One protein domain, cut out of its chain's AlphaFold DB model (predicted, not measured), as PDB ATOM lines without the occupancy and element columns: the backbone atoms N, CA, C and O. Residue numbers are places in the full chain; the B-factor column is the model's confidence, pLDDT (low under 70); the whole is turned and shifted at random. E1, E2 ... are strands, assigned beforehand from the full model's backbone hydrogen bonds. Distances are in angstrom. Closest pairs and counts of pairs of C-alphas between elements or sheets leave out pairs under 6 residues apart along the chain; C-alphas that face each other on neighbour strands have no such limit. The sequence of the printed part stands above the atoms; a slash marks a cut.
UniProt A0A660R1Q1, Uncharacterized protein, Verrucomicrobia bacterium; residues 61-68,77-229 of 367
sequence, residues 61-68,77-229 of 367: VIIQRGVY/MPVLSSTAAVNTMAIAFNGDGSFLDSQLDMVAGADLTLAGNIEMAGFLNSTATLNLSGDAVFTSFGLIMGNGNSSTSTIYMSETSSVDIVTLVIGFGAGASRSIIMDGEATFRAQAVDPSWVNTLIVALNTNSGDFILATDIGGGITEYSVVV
ATOM      1  N   VAL A  61      -1.842 -11.126  42.783       82.94
ATOM      2  CA  VAL A  61      -0.574 -11.652  42.260       82.94
ATOM      3  C   VAL A  61      -0.406 -11.279  40.793       82.94
ATOM      4  O   VAL A  61      -1.292 -11.494  39.976       82.94
ATOM      5  N   ILE A  62       0.758 -10.752  40.426       84.31
ATOM      6  CA  ILE A  62       1.084 -10.418  39.036       84.31
ATOM      7  C   ILE A  62       2.396 -11.113  38.690       84.31
ATOM      8  O   ILE A  62       3.398 -10.863  39.343       84.31
ATOM      9  N   ILE A  63       2.390 -11.960  37.665       83.62
ATOM     10  CA  ILE A  63       3.552 -12.702  37.172       83.62
ATOM     11  C   ILE A  63       3.940 -12.125  35.813       83.62
ATOM     12  O   ILE A  63       3.169 -12.173  34.852       83.62
ATOM     13  N   GLN A  64       5.141 -11.557  35.725       79.56
ATOM     14  CA  GLN A  64       5.649 -10.897  34.524       79.56
ATOM     15  C   GLN A  64       7.135 -11.185  34.324       79.56
ATOM     16  O   GLN A  64       7.922 -11.146  35.270       79.56
ATOM     17  N   ARG A  65       7.546 -11.369  33.067       73.69
ATOM     18  CA  ARG A  65       8.961 -11.391  32.686       73.69
ATOM     19  C   ARG A  65       9.488  -9.967  32.445       73.69
ATOM     20  O   ARG A  65       8.876  -9.196  31.723       73.69
ATOM     21  N   GLY A  66      10.663  -9.636  32.986       60.41
ATOM     22  CA  GLY A  66      11.586  -8.666  32.371       60.41
ATOM     23  C   GLY A  66      11.247  -7.166  32.375       60.41
ATOM     24  O   GLY A  66      11.802  -6.450  31.547       60.41
ATOM     25  N   VAL A  67      10.417  -6.642  33.278       51.34
ATOM     26  CA  VAL A  67       9.973  -5.231  33.178       51.34
ATOM     27  C   VAL A  67      11.073  -4.186  33.488       51.34
ATOM     28  O   VAL A  67      10.956  -3.050  33.040       51.34
ATOM     29  N   TYR A  68      12.199  -4.527  34.140       44.25
ATOM     30  CA  TYR A  68      13.255  -3.534  34.429       44.25
ATOM     31  C   TYR A  68      14.708  -4.042  34.299       44.25
ATOM     32  O   TYR A  68      15.328  -4.505  35.251       44.25
ATOM     33  N   MET A  77      11.235 -19.131  36.417       74.81
ATOM     34  CA  MET A  77       9.790 -18.926  36.547       74.81
ATOM     35  C   MET A  77       9.326 -19.363  37.946       74.81
ATOM     36  O   MET A  77       9.956 -20.245  38.536       74.81
ATOM     37  N   PRO A  78       8.271 -18.751  38.514       82.00
ATOM     38  CA  PRO A  78       7.745 -19.156  39.812       82.00
ATOM     39  C   PRO A  78       7.179 -20.581  39.767       82.00
ATOM     40  O   PRO A  78       6.414 -20.919  38.862       82.00
ATOM     41  N   VAL A  79       7.506 -21.373  40.792       84.12
ATOM     42  CA  VAL A  79       6.916 -22.694  41.038       84.12
ATOM     43  C   VAL A  79       6.118 -22.655  42.341       84.12
ATOM     44  O   VAL A  79       6.615 -22.219  43.380       84.12
ATOM     45  N   LEU A  80       4.868 -23.107  42.307       86.56
ATOM     46  CA  LEU A  80       4.045 -23.391  43.474       86.56
ATOM     47  C   LEU A  80       4.062 -24.892  43.752       86.56
ATOM     48  O   LEU A  80       3.772 -25.694  42.874       86.56
ATOM     49  N   SER A  81       4.366 -25.255  44.991       87.38
ATOM     50  CA  SER A  81       4.423 -26.641  45.480       87.38
ATOM     51  C   SER A  81       3.640 -26.831  46.785       87.38
ATOM     52  O   SER A  81       3.880 -27.767  47.542       87.38
ATOM     53  N   SER A  82       2.755 -25.882  47.110       87.44
ATOM     54  CA  SER A  82       1.984 -25.864  48.356       87.44
ATOM     55  C   SER A  82       0.651 -25.138  48.172       87.44
ATOM     56  O   SER A  82       0.360 -24.625  47.091       87.44
ATOM     57  N   THR A  83      -0.151 -25.074  49.234       89.88
ATOM     58  CA  THR A  83      -1.430 -24.360  49.221       89.88
ATOM     59  C   THR A  83      -1.245 -22.841  49.284       89.88
ATOM     60  O   THR A  83      -0.567 -22.329  50.175       89.88
ATOM     61  N   ALA A  84      -1.924 -22.119  48.398       87.31
ATOM     62  CA  ALA A  84      -2.013 -20.668  48.349       87.31
ATOM     63  C   ALA A  84      -3.460 -20.233  48.082       87.31
ATOM     64  O   ALA A  84      -4.204 -20.875  47.341       87.31
ATOM     65  N   ALA A  85      -3.865 -19.104  48.654       89.19
ATOM     66  CA  ALA A  85      -5.154 -18.495  48.353       89.19
ATOM     67  C   ALA A  85      -4.928 -17.022  48.062       89.19
ATOM     68  O   ALA A  85      -4.289 -16.361  48.865       89.19
ATOM     69  N   VAL A  86      -5.444 -16.499  46.955       87.56
ATOM     70  CA  VAL A  86      -5.233 -15.104  46.542       87.56
ATOM     71  C   VAL A  86      -6.551 -14.482  46.081       87.56
ATOM     72  O   VAL A  86      -7.545 -15.172  45.855       87.56
ATOM     73  N   ASN A  87      -6.610 -13.160  46.004       89.31
ATOM     74  CA  ASN A  87      -7.776 -12.439  45.513       89.31
ATOM     75  C   ASN A  87      -7.851 -12.499  43.985       89.31
ATOM     76  O   ASN A  87      -8.761 -13.123  43.450       89.31
ATOM     77  N   THR A  88      -6.890 -11.913  43.274       89.12
ATOM     78  CA  THR A  88      -6.796 -12.009  41.808       89.12
ATOM     79  C   THR A  88      -5.390 -12.387  41.364       89.12
ATOM     80  O   THR A  88      -4.429 -12.250  42.124       89.12
ATOM     81  N   MET A  89      -5.264 -12.881  40.133       91.31
ATOM     82  CA  MET A  89      -3.966 -13.174  39.533       91.31
ATOM     83  C   MET A  89      -3.890 -12.673  38.093       91.31
ATOM     84  O   MET A  89      -4.872 -12.742  37.360       91.31
ATOM     85  N   ALA A  90      -2.714 -12.234  37.657       90.62
ATOM     86  CA  ALA A  90      -2.445 -11.962  36.254       90.62
ATOM     87  C   ALA A  90      -1.094 -12.541  35.809       90.62
ATOM     88  O   ALA A  90      -0.088 -12.342  36.482       90.62
ATOM     89  N   ILE A  91      -1.050 -13.222  34.662       90.00
ATOM     90  CA  ILE A  91       0.167 -13.763  34.037       90.00
ATOM     91  C   ILE A  91       0.399 -13.030  32.712       90.00
ATOM     92  O   ILE A  91      -0.490 -12.964  31.864       90.00
ATOM     93  N   ALA A  92       1.605 -12.490  32.522       85.00
ATOM     94  CA  ALA A  92       2.004 -11.698  31.355       85.00
ATOM     95  C   ALA A  92       1.144 -10.434  31.130       85.00
ATOM     96  O   ALA A  92       0.702 -10.140  30.020       85.00
ATOM     97  N   PHE A  93       0.910  -9.661  32.194       75.56
ATOM     98  CA  PHE A  93       0.052  -8.469  32.173       75.56
ATOM     99  C   PHE A  93       0.834  -7.154  31.964       75.56
ATOM    100  O   PHE A  93       0.763  -6.273  32.814       75.56
ATOM    101  N   ASN A  94       1.625  -6.994  30.894       70.06
ATOM    102  CA  ASN A  94       2.321  -5.718  30.627       70.06
ATOM    103  C   ASN A  94       1.752  -4.976  29.409       70.06
ATOM    104  O   ASN A  94       1.651  -5.530  28.318       70.06
ATOM    105  N   GLY A  95       1.424  -3.696  29.595       65.50
ATOM    106  CA  GLY A  95       0.872  -2.819  28.564       65.50
ATOM    107  C   GLY A  95       1.898  -2.148  27.647       65.50
ATOM    108  O   GLY A  95       1.491  -1.376  26.780       65.50
ATOM    109  N   ASP A  96       3.201  -2.393  27.815       69.19
ATOM    110  CA  ASP A  96       4.244  -1.742  27.004       69.19
ATOM    111  C   ASP A  96       4.471  -2.367  25.611       69.19
ATOM    112  O   ASP A  96       5.184  -1.791  24.786       69.19
ATOM    113  N   GLY A  97       3.832  -3.508  25.321       62.91
ATOM    114  CA  GLY A  97       3.899  -4.189  24.025       62.91
ATOM    115  C   GLY A  97       5.201  -4.951  23.755       62.91
ATOM    116  O   GLY A  97       5.416  -5.382  22.620       62.91
ATOM    117  N   SER A  98       6.070  -5.116  24.757       69.44
ATOM    118  CA  SER A  98       7.240  -5.995  24.666       69.44
ATOM    119  C   SER A  98       6.845  -7.479  24.784       69.44
ATOM    120  O   SER A  98       5.865  -7.826  25.440       69.44
ATOM    121  N   PHE A  99       7.582  -8.373  24.108       61.25
ATOM    122  CA  PHE A  99       7.319  -9.820  24.130       61.25
ATOM    123  C   PHE A  99       7.632 -10.412  25.505       61.25
ATOM    124  O   PHE A  99       8.796 -10.671  25.846       61.25
ATOM    125  N   LEU A 100       6.590 -10.650  26.292       70.75
ATOM    126  CA  LEU A 100       6.717 -11.244  27.612       70.75
ATOM    127  C   LEU A 100       6.125 -12.643  27.597       70.75
ATOM    128  O   LEU A 100       4.907 -12.792  27.642       70.75
ATOM    129  N   ASP A 101       6.990 -13.654  27.577       84.56
ATOM    130  CA  ASP A 101       6.587 -15.000  27.966       84.56
ATOM    131  C   ASP A 101       6.704 -15.085  29.483       84.56
ATOM    132  O   ASP A 101       7.796 -14.923  30.029       84.56
ATOM    133  N   SER A 102       5.573 -15.246  30.161       87.88
ATOM    134  CA  SER A 102       5.503 -15.424  31.614       87.88
ATOM    135  C   SER A 102       4.816 -16.744  31.917       87.88
ATOM    136  O   SER A 102       3.915 -17.161  31.187       87.88
ATOM    137  N   GLN A 103       5.243 -17.398  32.988       90.94
ATOM    138  CA  GLN A 103       4.809 -18.746  33.315       90.94
ATOM    139  C   GLN A 103       4.611 -18.890  34.819       90.94
ATOM    140  O   GLN A 103       5.332 -18.262  35.592       90.94
ATOM    141  N   LEU A 104       3.641 -19.709  35.211       91.38
ATOM    142  CA  LEU A 104       3.507 -20.249  36.557       91.38
ATOM    143  C   LEU A 104       3.510 -21.773  36.467       91.38
ATOM    144  O   LEU A 104       2.712 -22.332  35.716       91.38
ATOM    145  N   ASP A 105       4.369 -22.415  37.251       90.94
ATOM    146  CA  ASP A 105       4.401 -23.869  37.388       90.94
ATOM    147  C   ASP A 105       3.757 -24.281  38.708       90.94
ATOM    148  O   ASP A 105       4.139 -23.799  39.767       90.94
ATOM    149  N   MET A 106       2.785 -25.179  38.665       93.56
ATOM    150  CA  MET A 106       2.168 -25.809  39.827       93.56
ATOM    151  C   MET A 106       2.537 -27.289  39.804       93.56
ATOM    152  O   MET A 106       2.154 -28.007  38.884       93.56
ATOM    153  N   VAL A 107       3.313 -27.734  40.787       93.19
ATOM    154  CA  VAL A 107       3.776 -29.130  40.888       93.19
ATOM    155  C   VAL A 107       2.939 -29.920  41.894       93.19
ATOM    156  O   VAL A 107       2.100 -29.344  42.586       93.19
ATOM    157  N   ALA A 108       3.196 -31.226  42.016       92.50
ATOM    158  CA  ALA A 108       2.529 -32.094  42.988       92.50
ATOM    159  C   ALA A 108       2.454 -31.463  44.399       92.50
ATOM    160  O   ALA A 108       3.446 -30.946  44.924       92.50
ATOM    161  N   GLY A 109       1.265 -31.498  44.997       91.31
ATOM    162  CA  GLY A 109       0.905 -30.898  46.280       91.31
ATOM    163  C   GLY A 109       0.495 -29.421  46.218       91.31
ATOM    164  O   GLY A 109       0.122 -28.855  47.250       91.31
ATOM    165  N   ALA A 110       0.567 -28.771  45.053       92.44
ATOM    166  CA  ALA A 110       0.114 -27.395  44.888       92.44
ATOM    167  C   ALA A 110      -1.416 -27.290  44.906       92.44
ATOM    168  O   ALA A 110      -2.111 -28.037  44.226       92.44
ATOM    169  N   ASP A 111      -1.936 -26.303  45.629       95.00
ATOM    170  CA  ASP A 111      -3.365 -25.985  45.653       95.00
ATOM    171  C   ASP A 111      -3.516 -24.465  45.631       95.00
ATOM    172  O   ASP A 111      -3.165 -23.788  46.594       95.00
ATOM    173  N   LEU A 112      -3.970 -23.906  44.514       94.56
ATOM    174  CA  LEU A 112      -4.117 -22.468  44.334       94.56
ATOM    175  C   LEU A 112      -5.589 -22.104  44.167       94.56
ATOM    176  O   LEU A 112      -6.212 -22.439  43.162       94.56
ATOM    177  N   THR A 113      -6.119 -21.337  45.119       95.75
ATOM    178  CA  THR A 113      -7.496 -20.828  45.072       95.75
ATOM    179  C   THR A 113      -7.534 -19.313  44.865       95.75
ATOM    180  O   THR A 113      -6.946 -18.554  45.636       95.75
ATOM    181  N   LEU A 114      -8.274 -18.850  43.859       93.50
ATOM    182  CA  LEU A 114      -8.514 -17.436  43.570       93.50
ATOM    183  C   LEU A 114      -9.961 -17.072  43.902       93.50
ATOM    184  O   LEU A 114     -10.901 -17.661  43.367       93.50
ATOM    185  N   ALA A 115     -10.152 -16.058  44.749       91.38
ATOM    186  CA  ALA A 115     -11.488 -15.526  45.033       91.38
ATOM    187  C   ALA A 115     -12.093 -14.772  43.831       91.38
ATOM    188  O   ALA A 115     -13.313 -14.692  43.690       91.38
ATOM    189  N   GLY A 116     -11.235 -14.193  42.993       92.81
ATOM    190  CA  GLY A 116     -11.565 -13.461  41.780       92.81
ATOM    191  C   GLY A 116     -11.074 -14.182  40.527       92.81
ATOM    192  O   GLY A 116     -11.138 -15.404  40.432       92.81
ATOM    193  N   ASN A 117     -10.623 -13.411  39.538       93.38
ATOM    194  CA  ASN A 117     -10.221 -13.946  38.240       93.38
ATOM    195  C   ASN A 117      -8.709 -14.162  38.154       93.38
ATOM    196  O   ASN A 117      -7.932 -13.416  38.759       93.38
ATOM    197  N   ILE A 118      -8.313 -15.112  37.307       94.38
ATOM    198  CA  ILE A 118      -7.002 -15.117  36.666       94.38
ATOM    199  C   ILE A 118      -7.109 -14.463  35.286       94.38
ATOM    200  O   ILE A 118      -8.015 -14.772  34.510       94.38
ATOM    201  N   GLU A 119      -6.172 -13.577  34.966       93.12
ATOM    202  CA  GLU A 119      -6.003 -13.010  33.631       93.12
ATOM    203  C   GLU A 119      -4.677 -13.456  33.012       93.12
ATOM    204  O   GLU A 119      -3.601 -13.189  33.535       93.12
ATOM    205  N   MET A 120      -4.740 -14.133  31.871       93.50
ATOM    206  CA  MET A 120      -3.586 -14.636  31.134       93.50
ATOM    207  C   MET A 120      -3.423 -13.854  29.836       93.50
ATOM    208  O   MET A 120      -4.343 -13.799  29.019       93.50
ATOM    209  N   ALA A 121      -2.230 -13.299  29.616       91.12
ATOM    210  CA  ALA A 121      -1.861 -12.596  28.389       91.12
ATOM    211  C   ALA A 121      -2.850 -11.468  28.021       91.12
ATOM    212  O   ALA A 121      -3.385 -11.408  26.911       91.12
ATOM    213  N   GLY A 122      -3.115 -10.565  28.970       87.44
ATOM    214  CA  GLY A 122      -4.086  -9.471  28.819       87.44
ATOM    215  C   GLY A 122      -3.744  -8.422  27.745       87.44
ATOM    216  O   GLY A 122      -4.561  -7.545  27.470       87.44
ATOM    217  N   PHE A 123      -2.569  -8.492  27.108       85.50
ATOM    218  CA  PHE A 123      -2.074  -7.473  26.176       85.50
ATOM    219  C   PHE A 123      -1.640  -8.043  24.817       85.50
ATOM    220  O   PHE A 123      -1.623  -9.247  24.578       85.50
ATOM    221  N   LEU A 124      -1.322  -7.152  23.874       86.12
ATOM    222  CA  LEU A 124      -0.793  -7.526  22.560       86.12
ATOM    223  C   LEU A 124       0.589  -8.175  22.708       86.12
ATOM    224  O   LEU A 124       1.423  -7.668  23.454       86.12
ATOM    225  N   ASN A 125       0.845  -9.241  21.944       85.25
ATOM    226  CA  ASN A 125       2.137  -9.943  21.893       85.25
ATOM    227  C   ASN A 125       2.631 -10.528  23.233       85.25
ATOM    228  O   ASN A 125       3.825 -10.787  23.383       85.25
ATOM    229  N   SER A 126       1.743 -10.738  24.207       87.44
ATOM    230  CA  SER A 126       2.078 -11.435  25.454       87.44
ATOM    231  C   SER A 126       1.830 -12.938  25.340       87.44
ATOM    232  O   SER A 126       0.821 -13.348  24.758       87.44
ATOM    233  N   THR A 127       2.697 -13.737  25.962       90.38
ATOM    234  CA  THR A 127       2.523 -15.184  26.124       90.38
ATOM    235  C   THR A 127       2.391 -15.503  27.610       90.38
ATOM    236  O   THR A 127       3.261 -15.156  28.406       90.38
ATOM    237  N   ALA A 128       1.309 -16.167  27.997       92.69
ATOM    238  CA  ALA A 128       1.091 -16.628  29.363       92.69
ATOM    239  C   ALA A 128       0.933 -18.145  29.387       92.69
ATOM    240  O   ALA A 128       0.076 -18.682  28.682       92.69
ATOM    241  N   THR A 129       1.716 -18.800  30.236       94.31
ATOM    242  CA  THR A 129       1.658 -20.246  30.447       94.31
ATOM    243  C   THR A 129       1.294 -20.552  31.897       94.31
ATOM    244  O   THR A 129       1.853 -19.962  32.819       94.31
ATOM    245  N   LEU A 130       0.366 -21.478  32.100       96.12
ATOM    246  CA  LEU A 130       0.083 -22.078  33.400       96.12
ATOM    247  C   LEU A 130       0.299 -23.585  33.270       96.12
ATOM    248  O   LEU A 130      -0.416 -24.228  32.505       96.12
ATOM    249  N   ASN A 131       1.280 -24.132  33.977       96.25
ATOM    250  CA  ASN A 131       1.565 -25.563  33.976       96.25
ATOM    251  C   ASN A 131       1.083 -26.183  35.286       96.25
ATOM    252  O   ASN A 131       1.380 -25.650  36.351       96.25
ATOM    253  N   LEU A 132       0.377 -27.305  35.208       97.50
ATOM    254  CA  LEU A 132      -0.055 -28.107  36.346       97.50
ATOM    255  C   LEU A 132       0.414 -29.553  36.152       97.50
ATOM    256  O   LEU A 132       0.160 -30.139  35.100       97.50
ATOM    257  N   SER A 133       1.072 -30.125  37.160       95.81
ATOM    258  CA  SER A 133       1.511 -31.527  37.176       95.81
ATOM    259  C   SER A 133       1.205 -32.214  38.507       95.81
ATOM    260  O   SER A 133       0.852 -31.556  39.490       95.81
ATOM    261  N   GLY A 134       1.330 -33.542  38.564       94.56
ATOM    262  CA  GLY A 134       0.995 -34.296  39.770       94.56
ATOM    263  C   GLY A 134      -0.492 -34.259  40.104       94.56
ATOM    264  O   GLY A 134      -1.364 -34.480  39.264       94.56
ATOM    265  N   ASP A 135      -0.774 -33.955  41.361       95.81
ATOM    266  CA  ASP A 135      -2.098 -33.720  41.933       95.81
ATOM    267  C   ASP A 135      -2.385 -32.219  42.127       95.81
ATOM    268  O   ASP A 135      -3.201 -31.849  42.969       95.81
ATOM    269  N   ALA A 136      -1.719 -31.336  41.368       96.44
ATOM    270  CA  ALA A 136      -1.917 -29.893  41.481       96.44
ATOM    271  C   ALA A 136      -3.377 -29.478  41.217       96.44
ATOM    272  O   ALA A 136      -3.987 -29.882  40.223       96.44
ATOM    273  N   VAL A 137      -3.916 -28.612  42.077       97.62
ATOM    274  CA  VAL A 137      -5.300 -28.118  42.018       97.62
ATOM    275  C   VAL A 137      -5.318 -26.610  41.811       97.62
ATOM    276  O   VAL A 137      -4.711 -25.864  42.577       97.62
ATOM    277  N   PHE A 138      -6.055 -26.136  40.808       97.50
ATOM    278  CA  PHE A 138      -6.295 -24.713  40.575       97.50
ATOM    279  C   PHE A 138      -7.790 -24.402  40.567       97.50
ATOM    280  O   PHE A 138      -8.538 -24.901  39.732       97.50
ATOM    281  N   THR A 139      -8.226 -23.526  41.466       96.94
ATOM    282  CA  THR A 139      -9.614 -23.054  41.532       96.94
ATOM    283  C   THR A 139      -9.663 -21.550  41.327       96.94
ATOM    284  O   THR A 139      -8.932 -20.807  41.981       96.94
ATOM    285  N   SER A 140     -10.554 -21.067  40.464       95.62
ATOM    286  CA  SER A 140     -10.752 -19.629  40.259       95.62
ATOM    287  C   SER A 140     -12.215 -19.284  40.007       95.62
ATOM    288  O   SER A 140     -12.953 -20.042  39.371       95.62
ATOM    289  N   PHE A 141     -12.647 -18.099  40.450       93.12
ATOM    290  CA  PHE A 141     -13.964 -17.592  40.064       93.12
ATOM    291  C   PHE A 141     -14.034 -17.375  38.552       93.12
ATOM    292  O   PHE A 141     -15.039 -17.704  37.929       93.12
ATOM    293  N   GLY A 142     -12.960 -16.883  37.935       91.75
ATOM    294  CA  GLY A 142     -12.931 -16.770  36.486       91.75
ATOM    295  C   GLY A 142     -11.570 -16.939  35.847       91.75
ATOM    296  O   GLY A 142     -10.535 -16.720  36.471       91.75
ATOM    297  N   LEU A 143     -11.586 -17.337  34.580       92.94
ATOM    298  CA  LEU A 143     -10.402 -17.468  33.736       92.94
ATOM    299  C   LEU A 143     -10.572 -16.565  32.519       92.94
ATOM    300  O   LEU A 143     -11.524 -16.718  31.755       92.94
ATOM    301  N   ILE A 144      -9.651 -15.615  32.360       91.00
ATOM    302  CA  ILE A 144      -9.591 -14.695  31.228       91.00
ATOM    303  C   ILE A 144      -8.360 -15.028  30.391       91.00
ATOM    304  O   ILE A 144      -7.239 -14.837  30.850       91.00
ATOM    305  N   MET A 145      -8.551 -15.514  29.161       89.94
ATOM    306  CA  MET A 145      -7.451 -15.869  28.249       89.94
ATOM    307  C   MET A 145      -7.401 -14.929  27.044       89.94
ATOM    308  O   MET A 145      -8.314 -14.943  26.213       89.94
ATOM    309  N   GLY A 146      -6.314 -14.160  26.931       79.94
ATOM    310  CA  GLY A 146      -5.915 -13.381  25.758       79.94
ATOM    311  C   GLY A 146      -6.888 -12.272  25.352       79.94
ATOM    312  O   GLY A 146      -7.927 -12.554  24.758       79.94
ATOM    313  N   ASN A 147      -6.545 -11.001  25.571       69.62
ATOM    314  CA  ASN A 147      -7.396  -9.859  25.182       69.62
ATOM    315  C   ASN A 147      -6.867  -9.072  23.959       69.62
ATOM    316  O   ASN A 147      -7.505  -8.133  23.491       69.62
ATOM    317  N   GLY A 148      -5.704  -9.451  23.415       65.94
ATOM    318  CA  GLY A 148      -5.046  -8.752  22.308       65.94
ATOM    319  C   GLY A 148      -4.985  -9.560  21.008       65.94
ATOM    320  O   GLY A 148      -4.957 -10.787  21.012       65.94
ATOM    321  N   ASN A 149      -4.885  -8.872  19.866       73.50
ATOM    322  CA  ASN A 149      -4.382  -9.493  18.638       73.50
ATOM    323  C   ASN A 149      -2.973 -10.074  18.916       73.50
ATOM    324  O   ASN A 149      -2.116  -9.377  19.459       73.50
ATOM    325  N   SER A 150      -2.731 -11.338  18.557       84.62
ATOM    326  CA  SER A 150      -1.434 -12.022  18.726       84.62
ATOM    327  C   SER A 150      -0.999 -12.340  20.168       84.62
ATOM    328  O   SER A 150       0.171 -12.644  20.384       84.62
ATOM    329  N   SER A 151      -1.901 -12.308  21.157       89.19
ATOM    330  CA  SER A 151      -1.621 -12.872  22.490       89.19
ATOM    331  C   SER A 151      -1.721 -14.400  22.480       89.19
ATOM    332  O   SER A 151      -2.622 -14.935  21.829       89.19
ATOM    333  N   THR A 152      -0.888 -15.092  23.256       91.25
ATOM    334  CA  THR A 152      -0.974 -16.547  23.457       91.25
ATOM    335  C   THR A 152      -1.240 -16.868  24.924       91.25
ATOM    336  O   THR A 152      -0.526 -16.396  25.805       91.25
ATOM    337  N   SER A 153      -2.255 -17.681  25.199       93.56
ATOM    338  CA  SER A 153      -2.519 -18.228  26.532       93.56
ATOM    339  C   SER A 153      -2.572 -19.745  26.451       93.56
ATOM    340  O   SER A 153      -3.385 -20.282  25.696       93.56
ATOM    341  N   THR A 154      -1.748 -20.422  27.241       94.88
ATOM    342  CA  THR A 154      -1.710 -21.883  27.269       94.88
ATOM    343  C   THR A 154      -1.804 -22.395  28.695       94.88
ATOM    344  O   THR A 154      -1.078 -21.931  29.572       94.88
ATOM    345  N   ILE A 155      -2.689 -23.361  28.916       96.56
ATOM    346  CA  ILE A 155      -2.745 -24.148  30.145       96.56
ATOM    347  C   ILE A 155      -2.284 -25.559  29.792       96.56
ATOM    348  O   ILE A 155      -2.852 -26.164  28.883       96.56
ATOM    349  N   TYR A 156      -1.266 -26.059  30.483       97.19
ATOM    350  CA  TYR A 156      -0.835 -27.451  30.411       97.19
ATOM    351  C   TYR A 156      -1.239 -28.165  31.695       97.19
ATOM    352  O   TYR A 156      -0.989 -27.656  32.784       97.19
ATOM    353  N   MET A 157      -1.855 -29.332  31.557       97.56
ATOM    354  CA  MET A 157      -2.309 -30.171  32.661       97.56
ATOM    355  C   MET A 157      -1.799 -31.588  32.421       97.56
ATOM    356  O   MET A 157      -1.946 -32.091  31.310       97.56
ATOM    357  N   SER A 158      -1.215 -32.232  33.428       94.81
ATOM    358  CA  SER A 158      -0.781 -33.631  33.353       94.81
ATOM    359  C   SER A 158      -1.198 -34.428  34.587       94.81
ATOM    360  O   SER A 158      -1.634 -33.853  35.590       94.81
ATOM    361  N   GLU A 159      -1.021 -35.750  34.521       92.06
ATOM    362  CA  GLU A 159      -1.280 -36.679  35.628       92.06
ATOM    363  C   GLU A 159      -2.701 -36.507  36.184       92.06
ATOM    364  O   GLU A 159      -3.656 -36.613  35.430       92.06
ATOM    365  N   THR A 160      -2.862 -36.232  37.477       95.19
ATOM    366  CA  THR A 160      -4.165 -36.095  38.148       95.19
ATOM    367  C   THR A 160      -4.536 -34.637  38.428       95.19
ATOM    368  O   THR A 160      -5.398 -34.356  39.263       95.19
ATOM    369  N   SER A 161      -3.866 -33.687  37.769       97.31
ATOM    370  CA  SER A 161      -4.087 -32.262  38.008       97.31
ATOM    371  C   SER A 161      -5.510 -31.827  37.649       97.31
ATOM    372  O   SER A 161      -6.170 -32.390  36.768       97.31
ATOM    373  N   SER A 162      -6.003 -30.804  38.346       97.75
ATOM    374  CA  SER A 162      -7.373 -30.323  38.173       97.75
ATOM    375  C   SER A 162      -7.471 -28.805  38.120       97.75
ATOM    376  O   SER A 162      -6.747 -28.078  38.803       97.75
ATOM    377  N   VAL A 163      -8.390 -28.327  37.285       97.19
ATOM    378  CA  VAL A 163      -8.738 -26.912  37.145       97.19
ATOM    379  C   VAL A 163     -10.251 -26.765  37.257       97.19
ATOM    380  O   VAL A 163     -10.978 -27.286  36.416       97.19
ATOM    381  N   ASP A 164     -10.719 -26.002  38.242       96.38
ATOM    382  CA  ASP A 164     -12.137 -25.704  38.461       96.38
ATOM    383  C   ASP A 164     -12.402 -24.194  38.293       96.38
ATOM    384  O   ASP A 164     -11.915 -23.361  39.063       96.38
ATOM    385  N   ILE A 165     -13.203 -23.826  37.285       94.69
ATOM    386  CA  ILE A 165     -13.521 -22.431  36.941       94.69
ATOM    387  C   ILE A 165     -15.030 -22.171  37.002       94.69
ATOM    388  O   ILE A 165     -15.825 -22.830  36.331       94.69
ATOM    389  N   VAL A 166     -15.444 -21.135  37.737       91.56
ATOM    390  CA  VAL A 166     -16.869 -20.743  37.811       91.56
ATOM    391  C   VAL A 166     -17.323 -19.948  36.583       91.56
ATOM    392  O   VAL A 166     -18.470 -20.034  36.157       91.56
ATOM    393  N   THR A 167     -16.466 -19.119  36.003       87.12
ATOM    394  CA  THR A 167     -16.813 -18.313  34.829       87.12
ATOM    395  C   THR A 167     -15.635 -18.240  33.878       87.12
ATOM    396  O   THR A 167     -14.635 -17.575  34.137       87.12
ATOM    397  N   LEU A 168     -15.760 -18.886  32.726       85.88
ATOM    398  CA  LEU A 168     -14.767 -18.729  31.678       85.88
ATOM    399  C   LEU A 168     -15.107 -17.531  30.791       85.88
ATOM    400  O   LEU A 168     -16.148 -17.501  30.137       85.88
ATOM    401  N   VAL A 169     -14.192 -16.570  30.720       83.50
ATOM    402  CA  VAL A 169     -14.297 -15.416  29.830       83.50
ATOM    403  C   VAL A 169     -13.169 -15.484  28.816       83.50
ATOM    404  O   VAL A 169     -12.029 -15.125  29.082       83.50
ATOM    405  N   ILE A 170     -13.477 -15.919  27.605       78.88
ATOM    406  CA  ILE A 170     -12.472 -15.963  26.550       78.88
ATOM    407  C   ILE A 170     -12.422 -14.580  25.886       78.88
ATOM    408  O   ILE A 170     -13.446 -14.087  25.419       78.88
ATOM    409  N   GLY A 171     -11.256 -13.922  25.882       68.50
ATOM    410  CA  GLY A 171     -11.158 -12.511  25.496       68.50
ATOM    411  C   GLY A 171     -11.592 -12.216  24.052       68.50
ATOM    412  O   GLY A 171     -11.747 -13.107  23.207       68.50
ATOM    413  N   PHE A 172     -11.751 -10.936  23.725       65.75
ATOM    414  CA  PHE A 172     -12.287 -10.491  22.437       65.75
ATOM    415  C   PHE A 172     -11.163  -9.911  21.566       65.75
ATOM    416  O   PHE A 172     -10.954  -8.705  21.528       65.75
ATOM    417  N   GLY A 173     -10.424 -10.768  20.857       68.94
ATOM    418  CA  GLY A 173      -9.332 -10.343  19.976       68.94
ATOM    419  C   GLY A 173      -9.187 -11.276  18.780       68.94
ATOM    420  O   GLY A 173      -9.140 -12.495  18.941       68.94
ATOM    421  N   ALA A 174      -9.135 -10.719  17.568       75.50
ATOM    422  CA  ALA A 174      -8.865 -11.510  16.375       75.50
ATOM    423  C   ALA A 174      -7.377 -11.903  16.364       75.50
ATOM    424  O   ALA A 174      -6.501 -11.044  16.401       75.50
ATOM    425  N   GLY A 175      -7.083 -13.204  16.305       80.81
ATOM    426  CA  GLY A 175      -5.707 -13.708  16.242       80.81
ATOM    427  C   GLY A 175      -5.024 -13.946  17.591       80.81
ATOM    428  O   GLY A 175      -3.805 -14.082  17.611       80.81
ATOM    429  N   ALA A 176      -5.767 -13.992  18.701       85.19
ATOM    430  CA  ALA A 176      -5.263 -14.604  19.930       85.19
ATOM    431  C   ALA A 176      -5.227 -16.137  19.784       85.19
ATOM    432  O   ALA A 176      -6.167 -16.719  19.237       85.19
ATOM    433  N   SER A 177      -4.171 -16.780  20.287       89.69
ATOM    434  CA  SER A 177      -4.066 -18.240  20.395       89.69
ATOM    435  C   SER A 177      -4.366 -18.675  21.825       89.69
ATOM    436  O   SER A 177      -3.855 -18.080  22.776       89.69
ATOM    437  N   ARG A 178      -5.233 -19.674  21.995       90.44
ATOM    438  CA  ARG A 178      -5.711 -20.113  23.310       90.44
ATOM    439  C   ARG A 178      -5.832 -21.621  23.319       90.44
ATOM    440  O   ARG A 178      -6.621 -22.168  22.543       90.44
ATOM    441  N   SER A 179      -5.084 -22.252  24.207       92.88
ATOM    442  CA  SER A 179      -5.038 -23.704  24.286       92.88
ATOM    443  C   SER A 179      -5.118 -24.180  25.727       92.88
ATOM    444  O   SER A 179      -4.477 -23.618  26.613       92.88
ATOM    445  N   ILE A 180      -5.889 -25.238  25.940       94.69
ATOM    446  CA  ILE A 180      -5.855 -26.066  27.140       94.69
ATOM    447  C   ILE A 180      -5.403 -27.440  26.661       94.69
ATOM    448  O   ILE A 180      -6.062 -28.066  25.831       94.69
ATOM    449  N   ILE A 181      -4.230 -27.857  27.110       94.81
ATOM    450  CA  ILE A 181      -3.580 -29.095  26.698       94.81
ATOM    451  C   ILE A 181      -3.543 -29.993  27.924       94.81
ATOM    452  O   ILE A 181      -2.973 -29.613  28.944       94.81
ATOM    453  N   MET A 182      -4.193 -31.146  27.833       96.00
ATOM    454  CA  MET A 182      -4.417 -32.044  28.962       96.00
ATOM    455  C   MET A 182      -3.765 -33.401  28.697       96.00
ATOM    456  O   MET A 182      -3.802 -33.883  27.572       96.00
ATOM    457  N   ASP A 183      -3.188 -34.026  29.712       92.38
ATOM    458  CA  ASP A 183      -2.564 -35.350  29.651       92.38
ATOM    459  C   ASP A 183      -2.902 -36.163  30.912       92.38
ATOM    460  O   ASP A 183      -3.325 -35.598  31.924       92.38
ATOM    461  N   GLY A 184      -2.702 -37.478  30.864       88.88
ATOM    462  CA  GLY A 184      -3.008 -38.389  31.964       88.88
ATOM    463  C   GLY A 184      -4.497 -38.399  32.311       88.88
ATOM    464  O   GLY A 184      -5.346 -38.476  31.436       88.88
ATOM    465  N   GLU A 185      -4.822 -38.304  33.595       90.38
ATOM    466  CA  GLU A 185      -6.191 -38.245  34.124       90.38
ATOM    467  C   GLU A 185      -6.625 -36.806  34.464       90.38
ATOM    468  O   GLU A 185      -7.496 -36.588  35.311       90.38
ATOM    469  N   ALA A 186      -6.014 -35.799  33.832       94.75
ATOM    470  CA  ALA A 186      -6.284 -34.405  34.148       94.75
ATOM    471  C   ALA A 186      -7.756 -34.031  33.900       94.75
ATOM    472  O   ALA A 186      -8.391 -34.477  32.934       94.75
ATOM    473  N   THR A 187      -8.291 -33.151  34.752       96.19
ATOM    474  CA  THR A 187      -9.692 -32.704  34.680       96.19
ATOM    475  C   THR A 187      -9.810 -31.185  34.636       96.19
ATOM    476  O   THR A 187      -9.243 -30.472  35.456       96.19
ATOM    477  N   PHE A 188     -10.586 -30.670  33.686       95.88
ATOM    478  CA  PHE A 188     -10.894 -29.247  33.560       95.88
ATOM    479  C   PHE A 188     -12.405 -29.051  33.658       95.88
ATOM    480  O   PHE A 188     -13.152 -29.555  32.822       95.88
ATOM    481  N   ARG A 189     -12.883 -28.308  34.656       94.81
ATOM    482  CA  ARG A 189     -14.303 -27.978  34.814       94.81
ATOM    483  C   ARG A 189     -14.536 -26.497  34.610       94.81
ATOM    484  O   ARG A 189     -13.847 -25.652  35.180       94.81
ATOM    485  N   ALA A 190     -15.572 -26.182  33.844       93.12
ATOM    486  CA  ALA A 190     -16.019 -24.814  33.661       93.12
ATOM    487  C   ALA A 190     -17.543 -24.718  33.783       93.12
ATOM    488  O   ALA A 190     -18.280 -25.498  33.174       93.12
ATOM    489  N   GLN A 191     -18.021 -23.739  34.549       92.06
ATOM    490  CA  GLN A 191     -19.440 -23.398  34.616       92.06
ATOM    491  C   GLN A 191     -19.803 -22.294  33.608       92.06
ATOM    492  O   GLN A 191     -18.993 -21.427  33.280       92.06
ATOM    493  N   ALA A 192     -21.054 -22.324  33.128       75.50
ATOM    494  CA  ALA A 192     -21.662 -21.289  32.284       75.50
ATOM    495  C   ALA A 192     -20.881 -21.020  30.989       75.50
ATOM    496  O   ALA A 192     -20.722 -19.887  30.536       75.50
ATOM    497  N   VAL A 193     -20.408 -22.105  30.391       68.75
ATOM    498  CA  VAL A 193     -19.654 -22.094  29.155       68.75
ATOM    499  C   VAL A 193     -20.546 -21.647  27.985       68.75
ATOM    500  O   VAL A 193     -21.416 -22.402  27.552       68.75
ATOM    501  N   ASP A 194     -20.346 -20.435  27.450       62.03
ATOM    502  CA  ASP A 194     -20.978 -20.026  26.184       62.03
ATOM    503  C   ASP A 194     -20.314 -20.804  25.036       62.03
ATOM    504  O   ASP A 194     -19.117 -20.624  24.835       62.03
ATOM    505  N   PRO A 195     -21.027 -21.658  24.276       52.72
ATOM    506  CA  PRO A 195     -20.460 -22.502  23.221       52.72
ATOM    507  C   PRO A 195     -19.849 -21.743  22.027       52.72
ATOM    508  O   PRO A 195     -19.329 -22.379  21.110       52.72
ATOM    509  N   SER A 196     -19.821 -20.405  22.013       54.50
ATOM    510  CA  SER A 196     -19.138 -19.614  20.979       54.50
ATOM    511  C   SER A 196     -17.593 -19.633  21.059       54.50
ATOM    512  O   SER A 196     -16.951 -18.614  20.801       54.50
ATOM    513  N   TRP A 197     -16.969 -20.772  21.386       62.34
ATOM    514  CA  TRP A 197     -15.514 -20.984  21.555       62.34
ATOM    515  C   TRP A 197     -14.749 -20.965  20.234       62.34
ATOM    516  O   TRP A 197     -13.904 -21.817  19.978       62.34
ATOM    517  N   VAL A 198     -15.026 -20.006  19.352       55.12
ATOM    518  CA  VAL A 198     -14.531 -20.053  17.970       55.12
ATOM    519  C   VAL A 198     -12.991 -20.081  17.896       55.12
ATOM    520  O   VAL A 198     -12.458 -20.421  16.851       55.12
ATOM    521  N   ASN A 199     -12.267 -19.804  18.994       65.00
ATOM    522  CA  ASN A 199     -10.801 -19.776  19.038       65.00
ATOM    523  C   ASN A 199     -10.181 -20.343  20.335       65.00
ATOM    524  O   ASN A 199      -9.197 -19.788  20.824       65.00
ATOM    525  N   THR A 200     -10.742 -21.380  20.960       75.94
ATOM    526  CA  THR A 200     -10.048 -22.061  22.074       75.94
ATOM    527  C   THR A 200     -10.001 -23.556  21.841       75.94
ATOM    528  O   THR A 200     -11.028 -24.199  21.635       75.94
ATOM    529  N   LEU A 201      -8.778 -24.078  21.825       86.50
ATOM    530  CA  LEU A 201      -8.475 -25.468  21.549       86.50
ATOM    531  C   LEU A 201      -8.301 -26.209  22.875       86.50
ATOM    532  O   LEU A 201      -7.369 -25.913  23.615       86.50
ATOM    533  N   ILE A 202      -9.183 -27.162  23.170       88.25
ATOM    534  CA  ILE A 202      -8.988 -28.124  24.261       88.25
ATOM    535  C   ILE A 202      -8.582 -29.446  23.615       88.25
ATOM    536  O   ILE A 202      -9.338 -29.976  22.799       88.25
ATOM    537  N   VAL A 203      -7.385 -29.942  23.919       91.69
ATOM    538  CA  VAL A 203      -6.816 -31.146  23.294       91.69
ATOM    539  C   VAL A 203      -6.104 -32.020  24.311       91.69
ATOM    540  O   VAL A 203      -5.519 -31.516  25.267       91.69
ATOM    541  N   ALA A 204      -6.128 -33.329  24.065       91.00
ATOM    542  CA  ALA A 204      -5.228 -34.252  24.737       91.00
ATOM    543  C   ALA A 204      -3.799 -34.046  24.199       91.00
ATOM    544  O   ALA A 204      -3.631 -33.756  23.013       91.00
ATOM    545  N   LEU A 205      -2.771 -34.161  25.041       87.81
ATOM    546  CA  LEU A 205      -1.372 -33.998  24.635       87.81
ATOM    547  C   LEU A 205      -0.945 -35.134  23.699       87.81
ATOM    548  O   LEU A 205      -0.338 -34.891  22.655       87.81
ATOM    549  N   ASN A 206      -1.328 -36.363  24.043       81.25
ATOM    550  CA  ASN A 206      -0.930 -37.569  23.333       81.25
ATOM    551  C   ASN A 206      -1.997 -38.013  22.316       81.25
ATOM    552  O   ASN A 206      -2.411 -39.162  22.268       81.25
ATOM    553  N   THR A 207      -2.429 -37.132  21.405       69.19
ATOM    554  CA  THR A 207      -3.390 -37.547  20.354       69.19
ATOM    555  C   THR A 207      -2.865 -38.673  19.460       69.19
ATOM    556  O   THR A 207      -3.648 -39.368  18.818       69.19
ATOM    557  N   ASN A 208      -1.541 -38.844  19.387       64.50
ATOM    558  CA  ASN A 208      -0.915 -39.915  18.614       64.50
ATOM    559  C   ASN A 208      -1.079 -41.293  19.274       64.50
ATOM    560  O   ASN A 208      -1.111 -42.278  18.545       64.50
ATOM    561  N   SER A 209      -1.233 -41.369  20.604       65.81
ATOM    562  CA  SER A 209      -1.570 -42.621  21.302       65.81
ATOM    563  C   SER A 209      -3.068 -42.940  21.247       65.81
ATOM    564  O   SER A 209      -3.474 -44.029  21.638       65.81
ATOM    565  N   GLY A 210      -3.883 -42.025  20.709       77.62
ATOM    566  CA  GLY A 210      -5.337 -42.161  20.624       77.62
ATOM    567  C   GLY A 210      -6.099 -41.432  21.728       77.62
ATOM    568  O   GLY A 210      -7.330 -41.471  21.714       77.62
ATOM    569  N   ASP A 211      -5.407 -40.739  22.638       86.56
ATOM    570  CA  ASP A 211      -6.052 -39.992  23.715       86.56
ATOM    571  C   ASP A 211      -6.993 -38.920  23.162       86.56
ATOM    572  O   ASP A 211      -6.705 -38.226  22.177       86.56
ATOM    573  N   PHE A 212      -8.132 -38.755  23.829       87.88
ATOM    574  CA  PHE A 212      -9.132 -37.774  23.435       87.88
ATOM    575  C   PHE A 212      -9.763 -37.081  24.639       87.88
ATOM    576  O   PHE A 212      -9.724 -37.564  25.766       87.88
ATOM    577  N   ILE A 213     -10.370 -35.923  24.380       92.00
ATOM    578  CA  ILE A 213     -11.104 -35.165  25.392       92.00
ATOM    579  C   ILE A 213     -12.566 -35.597  25.382       92.00
ATOM    580  O   ILE A 213     -13.255 -35.469  24.366       92.00
ATOM    581  N   LEU A 214     -13.054 -36.063  26.528       90.31
ATOM    582  CA  LEU A 214     -14.472 -36.277  26.776       90.31
ATOM    583  C   LEU A 214     -15.050 -35.048  27.479       90.31
ATOM    584  O   LEU A 214     -14.584 -34.669  28.547       90.31
ATOM    585  N   ALA A 215     -16.078 -34.442  26.885       91.94
ATOM    586  CA  ALA A 215     -16.843 -33.364  27.504       91.94
ATOM    587  C   ALA A 215     -18.163 -33.915  28.064       91.94
ATOM    588  O   ALA A 215     -19.006 -34.401  27.306       91.94
ATOM    589  N   THR A 216     -18.351 -33.805  29.377       91.62
ATOM    590  CA  THR A 216     -19.510 -34.326  30.110       91.62
ATOM    591  C   THR A 216     -20.241 -33.187  30.821       91.62
ATOM    592  O   THR A 216     -19.646 -32.449  31.602       91.62
ATOM    593  N   ASP A 217     -21.547 -33.044  30.582       91.31
ATOM    594  CA  ASP A 217     -22.409 -32.187  31.407       91.31
ATOM    595  C   ASP A 217     -22.707 -32.911  32.725       91.31
ATOM    596  O   ASP A 217     -23.398 -33.934  32.740       91.31
ATOM    597  N   ILE A 218     -22.173 -32.386  33.827       92.81
ATOM    598  CA  ILE A 218     -22.354 -32.956  35.171       92.81
ATOM    599  C   ILE A 218     -23.500 -32.280  35.945       92.81
ATOM    600  O   ILE A 218     -23.703 -32.536  37.134       92.81
ATOM    601  N   GLY A 219     -24.291 -31.439  35.271       91.50
ATOM    602  CA  GLY A 219     -25.404 -30.688  35.838       91.50
ATOM    603  C   GLY A 219     -25.000 -29.311  36.370       91.50
ATOM    604  O   GLY A 219     -23.832 -28.952  36.483       91.50
ATOM    605  N   GLY A 220     -25.999 -28.475  36.675       88.75
ATOM    606  CA  GLY A 220     -25.760 -27.118  37.198       88.75
ATOM    607  C   GLY A 220     -25.128 -26.143  36.192       88.75
ATOM    608  O   GLY A 220     -24.676 -25.066  36.588       88.75
ATOM    609  N   GLY A 221     -25.113 -26.503  34.904       87.88
ATOM    610  CA  GLY A 221     -24.433 -25.741  33.857       87.88
ATOM    611  C   GLY A 221     -22.910 -25.869  33.911       87.88
ATOM    612  O   GLY A 221     -22.230 -24.942  33.472       87.88
ATOM    613  N   ILE A 222     -22.394 -26.957  34.494       90.94
ATOM    614  CA  ILE A 222     -20.968 -27.282  34.558       90.94
ATOM    615  C   ILE A 222     -20.656 -28.339  33.502       90.94
ATOM    616  O   ILE A 222     -21.274 -29.405  33.485       90.94
ATOM    617  N   THR A 223     -19.663 -28.052  32.667       92.31
ATOM    618  CA  THR A 223     -19.060 -29.033  31.765       92.31
ATOM    619  C   THR A 223     -17.717 -29.461  32.340       92.31
ATOM    620  O   THR A 223     -16.856 -28.617  32.596       92.31
ATOM    621  N   GLU A 224     -17.542 -30.763  32.534       93.38
ATOM    622  CA  GLU A 224     -16.263 -31.392  32.846       93.38
ATOM    623  C   GLU A 224     -15.625 -31.896  31.553       93.38
ATOM    624  O   GLU A 224     -16.262 -32.582  30.756       93.38
ATOM    625  N   TYR A 225     -14.368 -31.537  31.350       93.44
ATOM    626  CA  TYR A 225     -13.506 -32.058  30.310       93.44
ATOM    627  C   TYR A 225     -12.507 -32.979  30.995       93.44
ATOM    628  O   TYR A 225     -11.817 -32.560  31.925       93.44
ATOM    629  N   SER A 226     -12.443 -34.226  30.555       93.12
ATOM    630  CA  SER A 226     -11.491 -35.213  31.056       93.12
ATOM    631  C   SER A 226     -10.719 -35.804  29.891       93.12
ATOM    632  O   SER A 226     -11.275 -36.005  28.804       93.12
ATOM    633  N   VAL A 227      -9.449 -36.113  30.118       90.38
ATOM    634  CA  VAL A 227      -8.697 -36.951  29.188       90.38
ATOM    635  C   VAL A 227      -9.192 -38.383  29.348       90.38
ATOM    636  O   VAL A 227      -9.267 -38.914  30.453       90.38
ATOM    637  N   VAL A 228      -9.581 -38.997  28.237       87.44
ATOM    638  CA  VAL A 228      -9.755 -40.442  28.170       87.44
ATOM    639  C   VAL A 228      -8.459 -40.993  27.615       87.44
ATOM    640  O   VAL A 228      -8.206 -40.889  26.412       87.44
ATOM    641  N   VAL A 229      -7.640 -41.531  28.516       83.06
ATOM    642  CA  VAL A 229      -6.403 -42.214  28.150       83.06
ATOM    643  C   VAL A 229      -6.785 -43.478  27.400       83.06
ATOM    644  O   VAL A 229      -7.509 -44.330  27.924       83.06
TER     645      VAL A 229
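What this domain is: This is residues 61 to 68 and 77 to 229 of the 367 residues of an uncharacterized protein of Verrucomicrobia bacterium (UniProt A0A660R1Q1). The chain is wound in stacked turns, a solenoid with strands along its walls: each turn from E4 to E11 places one strand in the flatter sheet E4, E6, E8, E10, E12 and the next in the larger sheet opposite, whose strands E5, E7 and E9 bend sharply. The hairpin E13 and E14 continues the larger sheet beyond E11, while E1, E2 and E3 lie toward the other end of the stack. The printed part has 161 residues with fourteen named strands, E1 to E14 in chain order, and no named helix: the class is all strand. The smaller sheet has the order E4, E6, E8, E10, E12, all parallel; the larger is branched and mixed. The whole is compact, with a radius of gyration of the C-alphas of 14.8 A and spans of 43 by 35 by 34 A.

Where its parts are: The larger sheet holds E1, residues 61 to 63, from C-alpha 61 at (-0.574, -11.652, 42.260); E2, 83 to 86; E3, 88 to 91; E5, 111 to 120, 18.4 A; E7, 137 to 145, 18.6 A; E9, 162 to 170, 19.2 A; E11, 187 to 191; E13, 212 to 219, 21.7 A; and E14, 222 to 228, 18.4 A, ending at C-alpha 228 at (-9.755, -40.442, 28.170). The other holds E4, 101 to 106, 16.6 A; E6, 127 to 132, 16.7 A; E8, 152 to 157, 16.5 A; E10, 177 to 182, 16.3 A; and E12, 201 to 204.

How they stand to each other: The larger sheet is twisted. E5 bends by 106 degrees at residue 116, E7 by 95 at 141 and E9 by 87 at 166. E2 and E3 lie on one side of E5, E7 on the other side; N 84 and O 111, 2.8 A, join E2 to E5 within hydrogen-bond range, as N 91 and O 119, 2.8 A, do E3 to E5. E1 is parallel to E3, with N 63 and O 90 at 2.8 A. E5 and E7 are parallel at 8 degrees, with N 112 and O 137 at 2.9 A; E7 and E9 have N 138 and O 162 at 2.9 A; E9 and E11, N 163 and O 187 at 2.9 A. E14 is antiparallel to E11, with N 225 and O 188 at 2.8 A, and to E13, with N 216 and O 224 at 2.8 A. The two sheets form a sandwich, two sheets face to face, their best planes 13 degrees apart. In the smaller, N 106 and O 131 of E4 and E6 are 2.7 A apart.

The domain as a whole: The C-alphas of Tyr 68 and Gly 219 are the two farthest apart, 47.3 A. Residues 69 to 76 are not printed; C-alphas 68 and 77 are 15.9 A apart across this cut. Of the links printed whole, none is long. Mean pLDDT of the printed part is 85.8; 23 residues are under 70, among them 95 to 99 and 193 to 199.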